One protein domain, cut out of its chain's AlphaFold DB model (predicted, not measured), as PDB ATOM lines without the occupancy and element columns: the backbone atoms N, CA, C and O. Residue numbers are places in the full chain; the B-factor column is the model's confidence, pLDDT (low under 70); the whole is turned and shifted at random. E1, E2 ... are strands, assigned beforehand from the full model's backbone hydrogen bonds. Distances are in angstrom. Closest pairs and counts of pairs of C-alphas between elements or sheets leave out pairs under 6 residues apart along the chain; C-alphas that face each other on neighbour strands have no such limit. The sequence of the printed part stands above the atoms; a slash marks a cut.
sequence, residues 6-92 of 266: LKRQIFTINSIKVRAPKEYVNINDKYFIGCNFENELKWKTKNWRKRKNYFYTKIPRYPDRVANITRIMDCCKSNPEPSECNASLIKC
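Overview. This is residues 6 to 92 of the 266 residues of an uncharacterized protein of Flavobacteriales bacterium (UniProt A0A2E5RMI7). There is little regular structure: loops make most of this small body, with an antiparallel ribbon of E1 and E3 at one side and a strongly twisted sheet of E2, E4 and E5 at the other. The 87 printed residues hold no named helix and five strands, E1 to E5; the class is all strand, with only 28 residues in named elements. The larger sheet runs E2 - E4 - E5, antiparallel. The whole is compact, with a radius of gyration of the C-alphas of 13.3 A and spans of 36 by 32 by 18 A.

Arrangement. E1, residues 15 to 21, is antiparallel to E3, residues 54 to 60, at 154 degrees; N 18 and O 57, 2.9 A apart, are within hydrogen-bond range. E2, residues 31 to 33, is antiparallel to E4, residues 69 to 73, at 145 degrees, with N 32 and O 70 within range at 2.9 A. E4 and E5, residues 76 to 81, form a hairpin at 147 degrees, with N 71 and O 81 within range at 2.8 A. The closest C-alphas of E2 and E3, Ile 33 and Ile 59, are 7.1 A apart.

Along the chain. E1 begins at C-alpha 15 (194.405, 170.000, 145.183) and is 20.0 A long; E2 is 7.2 A, E3 19.5 A and E4 13.1 A. E5, 8.9 A, ends at C-alpha 81 (211.142, 175.170, 132.199).

Size, cuts and confidence. The two farthest C-alphas, Phe 11 and Cys 75, are 40.1 A apart. The printed part has no cut, and the link E2 to E3 is long, 20 residues. The pLDDT is under 70 in 25 residues, among them 73 to 80.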
ATOM      1  N   LEU A   6     204.283 163.307 144.979       87.81
ATOM      2  CA  LEU A   6     202.905 163.729 145.170       87.81
ATOM      3  C   LEU A   6     202.200 162.869 146.205       87.81
ATOM      4  O   LEU A   6     202.441 161.668 146.326       87.81
ATOM      5  N   LYS A   7     201.293 163.494 146.948       85.69
ATOM      6  CA  LYS A   7     200.489 162.844 147.973       85.69
ATOM      7  C   LYS A   7     199.055 163.342 147.907       85.69
ATOM      8  O   LYS A   7     198.788 164.534 148.079       85.69
ATOM      9  N   ARG A   8     198.123 162.408 147.697       75.50
ATOM     10  CA  ARG A   8     196.687 162.695 147.773       75.50
ATOM     11  C   ARG A   8     196.260 162.995 149.195       75.50
ATOM     12  O   ARG A   8     196.804 162.461 150.162       75.50
ATOM     13  N   GLN A   9     195.268 163.864 149.290       71.00
ATOM     14  CA  GLN A   9     194.573 164.163 150.523       71.00
ATOM     15  C   GLN A   9     193.134 163.674 150.403       71.00
ATOM     16  O   GLN A   9     192.516 163.831 149.356       71.00
ATOM     17  N   ILE A  10     192.619 163.095 151.485       61.78
ATOM     18  CA  ILE A  10     191.272 162.515 151.539       61.78
ATOM     19  C   ILE A  10     190.209 163.612 151.376       61.78
ATOM     20  O   ILE A  10     189.300 163.488 150.568       61.78
ATOM     21  N   PHE A  11     190.390 164.730 152.083       64.75
ATOM     22  CA  PHE A  11     189.403 165.810 152.191       64.75
ATOM     23  C   PHE A  11     189.614 166.974 151.213       64.75
ATOM     24  O   PHE A  11     188.955 167.998 151.312       64.75
ATOM     25  N   THR A  12     190.584 166.881 150.301       68.44
ATOM     26  CA  THR A  12     190.921 167.975 149.372       68.44
ATOM     27  C   THR A  12     190.956 167.426 147.955       68.44
ATOM     28  O   THR A  12     191.964 166.892 147.504       68.44
ATOM     29  N   ILE A  13     189.813 167.518 147.274       68.94
ATOM     30  CA  ILE A  13     189.582 166.891 145.965       68.94
ATOM     31  C   ILE A  13     190.294 167.668 144.846       68.94
ATOM     32  O   ILE A  13     190.909 167.053 143.973       68.94
ATOM     33  N   ASN A  14     190.303 169.001 144.942       79.94
ATOM     34  CA  ASN A  14     190.783 169.907 143.888       79.94
ATOM     35  C   ASN A  14     192.257 170.312 144.044       79.94
ATOM     36  O   ASN A  14     192.753 171.173 143.323       79.94
ATOM     37  N   SER A  15     192.979 169.723 145.000       87.00
ATOM     38  CA  SER A  15     194.405 170.000 145.183       87.00
ATOM     39  C   SER A  15     195.175 168.756 145.597       87.00
ATOM     40  O   SER A  15     194.642 167.836 146.217       87.00
ATOM     41  N   ILE A  16     196.458 168.725 145.258       86.94
ATOM     42  CA  ILE A  16     197.372 167.657 145.650       86.94
ATOM     43  C   ILE A  16     198.585 168.250 146.356       86.94
ATOM     44  O   ILE A  16     199.077 169.318 145.994       86.94
ATOM     45  N   LYS A  17     199.062 167.564 147.400       90.19
ATOM     46  CA  LYS A  17     200.304 167.946 148.071       90.19
ATOM     47  C   LYS A  17     201.479 167.476 147.244       90.19
ATOM     48  O   LYS A  17     201.529 166.318 146.836       90.19
ATOM     49  N   VAL A  18     202.443 168.364 147.095       90.62
ATOM     50  CA  VAL A  18     203.671 168.129 146.354       90.62
ATOM     51  C   VAL A  18     204.841 168.350 147.294       90.62
ATOM     52  O   VAL A  18     204.793 169.239 148.150       90.62
ATOM     53  N   ARG A  19     205.879 167.531 147.159       91.69
ATOM     54  CA  ARG A  19     207.176 167.781 147.772       91.69
ATOM     55  C   ARG A  19     208.296 167.559 146.772       91.69
ATOM     56  O   ARG A  19     208.181 166.686 145.920       91.69
ATOM     57  N   ALA A  20     209.377 168.303 146.926       91.56
ATOM     58  CA  ALA A  20     210.601 168.134 146.157       91.56
ATOM     59  C   ALA A  20     211.797 168.149 147.121       91.56
ATOM     60  O   ALA A  20     211.734 168.877 148.123       91.56
ATOM     61  N   PRO A  21     212.840 167.327 146.899       90.94
ATOM     62  CA  PRO A  21     214.079 167.436 147.664       90.94
ATOM     63  C   PRO A  21     214.680 168.836 147.512       90.94
ATOM     64  O   PRO A  21     214.547 169.454 146.456       90.94
ATOM     65  N   LYS A  22     215.314 169.342 148.573       89.50
ATOM     66  CA  LYS A  22     215.855 170.711 148.597       89.50
ATOM     67  C   LYS A  22     216.886 170.975 147.501       89.50
ATOM     68  O   LYS A  22     216.881 172.064 146.949       89.50
ATOM     69  N   GLU A  23     217.699 169.981 147.150       88.38
ATOM     70  CA  GLU A  23     218.696 170.090 146.074       88.38
ATOM     71  C   GLU A  23     218.097 170.366 144.683       88.38
ATOM     72  O   GLU A  23     218.805 170.828 143.797       88.38
ATOM     73  N   TYR A  24     216.795 170.125 144.487       87.06
ATOM     74  CA  TYR A  24     216.105 170.355 143.212       87.06
ATOM     75  C   TYR A  24     215.220 171.605 143.209       87.06
ATOM     76  O   TYR A  24     214.472 171.813 142.253       87.06
ATOM     77  N   VAL A  25     215.251 172.412 144.274       87.19
ATOM     78  CA  VAL A  25     214.486 173.660 144.373       87.19
ATOM     79  C   VAL A  25     215.418 174.774 144.817       87.19
ATOM     80  O   VAL A  25     215.790 174.862 145.985       87.19
ATOM     81  N   ASN A  26     215.741 175.665 143.885       87.38
ATOM     82  CA  ASN A  26     216.370 176.934 144.211       87.38
ATOM     83  C   ASN A  26     215.298 177.916 144.696       87.38
ATOM     84  O   ASN A  26     214.354 178.185 143.963       87.38
ATOM     85  N   ILE A  27     215.426 178.428 145.920       85.50
ATOM     86  CA  ILE A  27     214.465 179.369 146.519       85.50
ATOM     87  C   ILE A  27     214.551 180.787 145.946       85.50
ATOM     88  O   ILE A  27     213.629 181.568 146.165       85.50
ATOM     89  N   ASN A  28     215.637 181.107 145.239       84.12
ATOM     90  CA  ASN A  28     215.813 182.403 144.588       84.12
ATOM     91  C   ASN A  28     215.081 182.465 143.238       84.12
ATOM     92  O   ASN A  28     214.799 183.553 142.741       84.12
ATOM     93  N   ASP A  29     214.730 181.304 142.673       85.88
ATOM     94  CA  ASP A  29     214.005 181.205 141.410       85.88
ATOM     95  C   ASP A  29     212.494 181.369 141.635       85.88
ATOM     96  O   ASP A  29     211.942 180.981 142.671       85.88
ATOM     97  N   LYS A  30     211.793 181.871 140.613       87.69
ATOM     98  CA  LYS A  30     210.325 181.932 140.598       87.69
ATOM     99  C   LYS A  30     209.733 180.685 139.946       87.69
ATOM    100  O   LYS A  30     210.147 180.279 138.858       87.69
ATOM    101  N   TYR A  31     208.728 180.112 140.604       88.62
ATOM    102  CA  TYR A  31     207.989 178.939 140.133       88.62
ATOM    103  C   TYR A  31     206.536 179.302 139.878       88.62
ATOM    104  O   TYR A  31     205.982 180.143 140.581       88.62
ATOM    105  N   PHE A  32     205.897 178.620 138.933       88.62
ATOM    106  CA  PHE A  32     204.512 178.881 138.548       88.62
ATOM    107  C   PHE A  32     203.731 177.586 138.333       88.62
ATOM    108  O   PHE A  32     204.298 176.503 138.161       88.62
ATOM    109  N   ILE A  33     202.406 177.696 138.380       87.69
ATOM    110  CA  ILE A  33     201.482 176.609 138.054       87.69
ATOM    111  C   ILE A  33     201.100 176.720 136.572       87.69
ATOM    112  O   ILE A  33     200.438 177.668 136.162       87.69
ATOM    113  N   GLY A  34     201.448 175.706 135.777       81.75
ATOM    114  CA  GLY A  34     201.196 175.688 134.332       81.75
ATOM    115  C   GLY A  34     202.119 176.631 133.549       81.75
ATOM    116  O   GLY A  34     203.275 176.812 133.918       81.75
ATOM    117  N   CYS A  35     201.618 177.189 132.444       74.50
ATOM    118  CA  CYS A  35     202.378 178.092 131.568       74.50
ATOM    119  C   CYS A  35     202.212 179.579 131.901       74.50
ATOM    120  O   CYS A  35     202.966 180.388 131.371       74.50
ATOM    121  N   ASN A  36     201.205 179.961 132.697       72.06
ATOM    122  CA  ASN A  36     200.975 181.375 132.977       72.06
ATOM    123  C   ASN A  36     201.896 181.841 134.115       72.06
ATOM    124  O   ASN A  36     202.094 181.135 135.103       72.06
ATOM    125  N   PHE A  37     202.468 183.036 133.969       77.00
ATOM    126  CA  PHE A  37     203.305 183.659 135.001       77.00
ATOM    127  C   PHE A  37     202.477 184.350 136.099       77.00
ATOM    128  O   PHE A  37     203.020 185.061 136.938       77.00
ATOM    129  N   GLU A  38     201.158 184.157 136.106       82.12
ATOM    130  CA  GLU A  38     200.248 184.798 137.061       82.12
ATOM    131  C   GLU A  38     200.110 183.960 138.338       82.12
ATOM    132  O   GLU A  38     199.996 184.494 139.440       82.12
ATOM    133  N   ASN A  39     200.155 182.630 138.212       84.75
ATOM    134  CA  ASN A  39     199.958 181.709 139.328       84.75
ATOM    135  C   ASN A  39     201.287 181.308 139.977       84.75
ATOM    136  O   ASN A  39     201.740 180.167 139.840       84.75
ATOM    137  N   GLU A  40     201.911 182.244 140.698       89.00
ATOM    138  CA  GLU A  40     203.169 181.995 141.411       89.00
ATOM    139  C   GLU A  40     203.015 180.888 142.472       89.00
ATOM    140  O   GLU A  40     202.141 180.905 143.346       89.00
ATOM    141  N   LEU A  41     203.917 179.911 142.420       90.31
ATOM    142  CA  LEU A  41     203.993 178.787 143.334       90.31
ATOM    143  C   LEU A  41     205.014 179.070 144.436       90.31
ATOM    144  O   LEU A  41     206.209 179.208 144.185       90.31
ATOM    145  N   LYS A  42     204.555 179.053 145.691       91.12
ATOM    146  CA  LYS A  42     205.421 179.254 146.862       91.12
ATOM    147  C   LYS A  42     205.748 177.939 147.557       91.12
ATOM    148  O   LYS A  42     204.861 177.221 148.031       91.12
ATOM    149  N   TRP A  43     207.039 177.649 147.669       90.19
ATOM    150  CA  TRP A  43     207.556 176.512 148.422       90.19
ATOM    151  C   TRP A  43     207.584 176.814 149.923       90.19
ATOM    152  O   TRP A  43     207.997 177.882 150.358       90.19
ATOM    153  N   LYS A  44     207.150 175.852 150.740       90.88
ATOM    154  CA  LYS A  44     207.144 175.950 152.207       90.88
ATOM    155  C   LYS A  44     208.049 174.889 152.820       90.88
ATOM    156  O   LYS A  44     208.016 173.725 152.414       90.88
ATOM    157  N   THR A  45     208.809 175.262 153.844       86.19
ATOM    158  CA  THR A  45     209.584 174.332 154.675       86.19
ATOM    159  C   THR A  45     208.754 173.836 155.859       86.19
ATOM    160  O   THR A  45     207.731 174.413 156.230       86.19
ATOM    161  N   LYS A  46     209.159 172.706 156.446       81.56
ATOM    162  CA  LYS A  46     208.583 172.192 157.695       81.56
ATOM    163  C   LYS A  46     209.702 171.739 158.624       81.56
ATOM    164  O   LYS A  46     210.560 170.969 158.204       81.56
ATOM    165  N   ASN A  47     209.630 172.123 159.897       69.06
ATOM    166  CA  ASN A  47     210.738 171.963 160.856       69.06
ATOM    167  C   ASN A  47     210.867 170.564 161.496       69.06
ATOM    168  O   ASN A  47     211.726 170.338 162.344       69.06
ATOM    169  N   TRP A  48     210.058 169.587 161.084       70.25
ATOM    170  CA  TRP A  48     210.081 168.231 161.652       70.25
ATOM    171  C   TRP A  48     211.216 167.374 161.064       70.25
ATOM    172  O   TRP A  48     211.382 167.375 159.848       70.25
ATOM    173  N   ARG A  49     211.950 166.595 161.885       63.41
ATOM    174  CA  ARG A  49     213.178 165.841 161.496       63.41
ATOM    175  C   ARG A  49     213.076 165.111 160.144       63.41
ATOM    176  O   ARG A  49     213.879 165.370 159.260       63.41
ATOM    177  N   LYS A  50     212.037 164.294 159.921       63.28
ATOM    178  CA  LYS A  50     211.819 163.552 158.651       63.28
ATOM    179  C   LYS A  50     211.389 164.425 157.455       63.28
ATOM    180  O   LYS A  50     211.251 163.931 156.341       63.28
ATOM    181  N   ARG A  51     211.093 165.708 157.678       64.12
ATOM    182  CA  ARG A  51     210.592 166.665 156.677       64.12
ATOM    183  C   ARG A  51     211.606 167.755 156.319       64.12
ATOM    184  O   ARG A  51     211.325 168.491 155.378       64.12
ATOM    185  N   LYS A  52     212.756 167.824 157.003       72.31
ATOM    186  CA  LYS A  52     213.786 168.860 156.805       72.31
ATOM    187  C   LYS A  52     214.411 168.866 155.404       72.31
ATOM    188  O   LYS A  52     214.835 169.929 154.961       72.31
ATOM    189  N   ASN A  53     214.414 167.730 154.702       85.94
ATOM    190  CA  ASN A  53     215.087 167.571 153.402       85.94
ATOM    191  C   ASN A  53     214.201 167.930 152.200       85.94
ATOM    192  O   ASN A  53     214.624 167.778 151.059       85.94
ATOM    193  N   TYR A  54     212.969 168.390 152.438       90.38
ATOM    194  CA  TYR A  54     212.005 168.655 151.376       90.38
ATOM    195  C   TYR A  54     211.387 170.042 151.500       90.38
ATOM    196  O   TYR A  54     211.072 170.501 152.603       90.38
ATOM    197  N   PHE A  55     211.110 170.645 150.351       92.56
ATOM    198  CA  PHE A  55     210.127 171.710 150.224       92.56
ATOM    199  C   PHE A  55     208.753 171.131 149.906       92.56
ATOM    200  O   PHE A  55     208.637 170.056 149.319       92.56
ATOM    201  N   TYR A  56     207.703 171.841 150.311       92.31
ATOM    202  CA  TYR A  56     206.317 171.423 150.144       92.31
ATOM    203  C   TYR A  56     205.486 172.517 149.491       92.31
ATOM    204  O   TYR A  56     205.632 173.690 149.815       92.31
ATOM    205  N   THR A  57     204.535 172.117 148.659       92.44
ATOM    206  CA  THR A  57     203.529 173.015 148.091       92.44
ATOM    207  C   THR A  57     202.215 172.260 147.852       92.44
ATOM    208  O   THR A  57     202.104 171.057 148.129       92.44
ATOM    209  N   LYS A  58     201.192 172.974 147.390       91.81
ATOM    210  CA  LYS A  58     199.944 172.405 146.885       91.81
ATOM    211  C   LYS A  58     199.734 172.906 145.467       91.81
ATOM    212  O   LYS A  58     199.896 174.094 145.226       91.81
ATOM    213  N   ILE A  59     199.325 172.012 144.576       90.19
ATOM    214  CA  ILE A  59     198.967 172.373 143.202       90.19
ATOM    215  C   ILE A  59     197.533 171.949 142.884       90.19
ATOM    216  O   ILE A  59     197.045 170.980 143.487       90.19
ATOM    217  N   PRO A  60     196.856 172.649 141.958       87.25
ATOM    218  CA  PRO A  60     195.535 172.276 141.487       87.25
ATOM    219  C   PRO A  60     195.518 170.872 140.890       87.25
ATOM    220  O   PRO A  60     196.429 170.446 140.170       87.25
ATOM    221  N   ARG A  61     194.440 170.151 141.190       82.06
ATOM    222  CA  ARG A  61     194.109 168.875 140.572       82.06
ATOM    223  C   ARG A  61     192.796 169.032 139.817       82.06
ATOM    224  O   ARG A  61     191.781 169.378 140.413       82.06
ATOM    225  N   TYR A  62     192.839 168.695 138.539       77.19
ATOM    226  CA  TYR A  62     191.693 168.608 137.648       77.19
ATOM    227  C   TYR A  62     191.213 167.145 137.541       77.19
ATOM    228  O   TYR A  62     191.914 166.227 137.998       77.19
ATOM    229  N   PRO A  63     190.016 166.899 136.977       68.00
ATOM    230  CA  PRO A  63     189.464 165.557 136.778       68.00
ATOM    231  C   PRO A  63     190.427 164.571 136.099       68.00
ATOM    232  O   PRO A  63     190.600 163.444 136.565       68.00
ATOM    233  N   ASP A  64     191.085 165.029 135.042       67.00
ATOM    234  CA  ASP A  64     191.896 164.257 134.098       67.00
ATOM    235  C   ASP A  64     193.404 164.495 134.259       67.00
ATOM    236  O   ASP A  64     194.222 163.761 133.702       67.00
ATOM    237  N   ARG A  65     193.809 165.499 135.048       77.75
ATOM    238  CA  ARG A  65     195.219 165.875 135.180       77.75
ATOM    239  C   ARG A  65     195.577 166.599 136.469       77.75
ATOM    240  O   ARG A  65     194.751 167.213 137.136       77.75
ATOM    241  N   VAL A  66     196.861 166.575 136.789       83.06
ATOM    242  CA  VAL A  66     197.478 167.471 137.775       83.06
ATOM    243  C   VAL A  66     198.229 168.571 137.025       83.06
ATOM    244  O   VAL A  66     198.936 168.268 136.061       83.06
ATOM    245  N   ALA A  67     198.058 169.825 137.454       85.62
ATOM    246  CA  ALA A  67     198.728 170.973 136.843       85.62
ATOM    247  C   ALA A  67     200.258 170.801 136.847       85.62
ATOM    248  O   ALA A  67     200.809 170.183 137.762       85.62
ATOM    249  N   ASN A  68     200.943 171.330 135.834       85.75
ATOM    250  CA  ASN A  68     202.403 171.310 135.808       85.75
ATOM    251  C   ASN A  68     202.997 172.364 136.750       85.75
ATOM    252  O   ASN A  68     202.317 173.322 137.120       85.75
ATOM    253  N   ILE A  69     204.262 172.183 137.124       86.81
ATOM    254  CA  ILE A  69     205.057 173.204 137.811       86.81
ATOM    255  C   ILE A  69     206.160 173.633 136.857       86.81
ATOM    256  O   ILE A  69     206.943 172.793 136.409       86.81
ATOM    257  N   THR A  70     206.221 174.927 136.583       87.12
ATOM    258  CA  THR A  70     207.257 175.539 135.758       87.12
ATOM    259  C   THR A  70     208.159 176.437 136.589       87.12
ATOM    260  O   THR A  70     207.811 176.843 137.701       87.12
ATOM    261  N   ARG A  71     209.344 176.718 136.057       85.56
ATOM    262  CA  ARG A  71     210.361 177.590 136.639       85.56
ATOM    263  C   ARG A  71     210.833 178.587 135.588       85.56
ATOM    264  O   ARG A  71     211.048 178.193 134.445       85.56
ATOM    265  N   ILE A  72     211.032 179.843 135.977       80.50
ATOM    266  CA  ILE A  72     211.768 180.802 135.144       80.50
ATOM    267  C   ILE A  72     213.260 180.604 135.392       80.50
ATOM    268  O   ILE A  72     213.705 180.652 136.537       80.50
ATOM    269  N   MET A  73     214.024 180.389 134.323       68.81
ATOM    270  CA  MET A  73     215.485 180.368 134.388       68.81
ATOM    271  C   MET A  73     216.043 181.766 134.133       68.81
ATOM    272  O   MET A  73     215.559 182.471 133.246       68.81
ATOM    273  N   ASP A  74     217.116 182.133 134.833       67.75
ATOM    274  CA  ASP A  74     217.776 183.430 134.637       67.75
ATOM    275  C   ASP A  74     218.256 183.644 133.195       67.75
ATOM    276  O   ASP A  74     218.148 184.752 132.669       67.75
ATOM    277  N   CYS A  75     218.713 182.581 132.526       68.50
ATOM    278  CA  CYS A  75     219.160 182.630 131.131       68.50
ATOM    279  C   CYS A  75     218.012 182.740 130.113       68.50
ATOM    280  O   CYS A  75     218.253 183.049 128.950       68.50
ATOM    281  N   CYS A  76     216.767 182.469 130.514       64.62
ATOM    282  CA  CYS A  76     215.611 182.371 129.624       64.62
ATOM    283  C   CYS A  76     214.357 182.923 130.310       64.62
ATOM    284  O   CYS A  76     213.370 182.215 130.493       64.62
ATOM    285  N   LYS A  77     214.386 184.210 130.677       66.44
ATOM    286  CA  LYS A  77     213.298 184.865 131.430       66.44
ATOM    287  C   LYS A  77     211.927 184.775 130.750       66.44
ATOM    288  O   LYS A  77     210.910 184.782 131.437       66.44
ATOM    289  N   SER A  78     211.914 184.660 129.423       67.94
ATOM    290  CA  SER A  78     210.698 184.573 128.607       67.94
ATOM    291  C   SER A  78     210.187 183.141 128.395       67.94
ATOM    292  O   SER A  78     209.056 182.982 127.948       67.94
ATOM    293  N   ASN A  79     210.981 182.106 128.710       63.97
ATOM    294  CA  ASN A  79     210.638 180.705 128.443       63.97
ATOM    295  C   ASN A  79     210.623 179.871 129.739       63.97
ATOM    296  O   ASN A  79     211.670 179.695 130.367       63.97
ATOM    297  N   PRO A  80     209.464 179.318 130.144       65.00
ATOM    298  CA  PRO A  80     209.371 178.479 131.333       65.00
ATOM    299  C   PRO A  80     209.994 177.089 131.117       65.00
ATOM    300  O   PRO A  80     209.846 176.484 130.056       65.00
ATOM    301  N   GLU A  81     210.632 176.545 132.155       70.25
ATOM    302  CA  GLU A  81     211.142 175.170 132.199       70.25
ATOM    303  C   GLU A  81     210.246 174.283 133.095       70.25
ATOM    304  O   GLU A  81     209.998 174.644 134.250       70.25
ATOM    305  N   PRO A  82     209.784 173.100 132.642       68.88
ATOM    306  CA  PRO A  82     209.996 172.535 131.308       68.88
ATOM    307  C   PRO A  82     209.216 173.297 130.226       68.88
ATOM    308  O   PRO A  82     208.114 173.782 130.485       68.88
ATOM    309  N   SER A  83     209.771 173.329 129.011       56.78
ATOM    310  CA  SER A  83     209.164 173.951 127.822       56.78
ATOM    311  C   SER A  83     207.803 173.343 127.459       56.78
ATOM    312  O   SER A  83     206.928 174.022 126.930       56.78
ATOM    313  N   GLU A  84     207.565 172.085 127.836       63.91
ATOM    314  CA  GLU A  84     206.264 171.409 127.772       63.91
ATOM    315  C   GLU A  84     205.328 171.827 128.926       63.91
ATOM    316  O   GLU A  84     204.754 171.002 129.641       63.91
ATOM    317  N   CYS A  85     205.160 173.128 129.153       68.56
ATOM    318  CA  CYS A  85     204.392 173.644 130.289       68.56
ATOM    319  C   CYS A  85     202.893 173.262 130.237       68.56
ATOM    320  O   CYS A  85     202.241 173.159 131.279       68.56
ATOM    321  N   ASN A  86     202.365 172.976 129.036       65.75
ATOM    322  CA  ASN A  86     201.000 172.487 128.807       65.75
ATOM    323  C   ASN A  86     200.828 170.989 129.118       65.75
ATOM    324  O   ASN A  86     199.695 170.513 129.255       65.75
ATOM    325  N   ALA A  87     201.922 170.230 129.241       71.75
ATOM    326  CA  ALA A  87     201.856 168.825 129.607       71.75
ATOM    327  C   ALA A  87     201.461 168.681 131.082       71.75
ATOM    328  O   ALA A  87     201.979 169.355 131.969       71.75
ATOM    329  N   SER A  88     200.531 167.775 131.369       71.81
ATOM    330  CA  SER A  88     200.141 167.464 132.743       71.81
ATOM    331  C   SER A  88     201.287 166.809 133.513       71.81
ATOM    332  O   SER A  88     201.870 165.848 133.010       71.81
ATOM    333  N   LEU A  89     201.508 167.209 134.772       75.81
ATOM    334  CA  LEU A  89     202.485 166.545 135.646       75.81
ATOM    335  C   LEU A  89     202.135 165.063 135.862       75.81
ATOM    336  O   LEU A  89     203.012 164.209 135.938       75.81
ATOM    337  N   ILE A  90     200.835 164.770 135.957       72.19
ATOM    338  CA  ILE A  90     200.271 163.419 135.926       72.19
ATOM    339  C   ILE A  90     199.004 163.463 135.080       72.19
ATOM    340  O   ILE A  90     198.099 164.247 135.390       72.19
ATOM    341  N   LYS A  91     198.897 162.566 134.096       69.69
ATOM    342  CA  LYS A  91     197.608 162.222 133.488       69.69
ATOM    343  C   LYS A  91     196.832 161.362 134.478       69.69
ATOM    344  O   LYS A  91     197.211 160.234 134.788       69.69
ATOM    345  N   CYS A  92     195.769 161.920 135.038       64.25
ATOM    346  CA  CYS A  92     194.819 161.175 135.845       64.25
ATOM    347  C   CYS A  92     193.838 160.505 134.888       64.25
ATOM    348  O   CYS A  92     192.711 160.962 134.737       64.25
TER     349      CYS A  92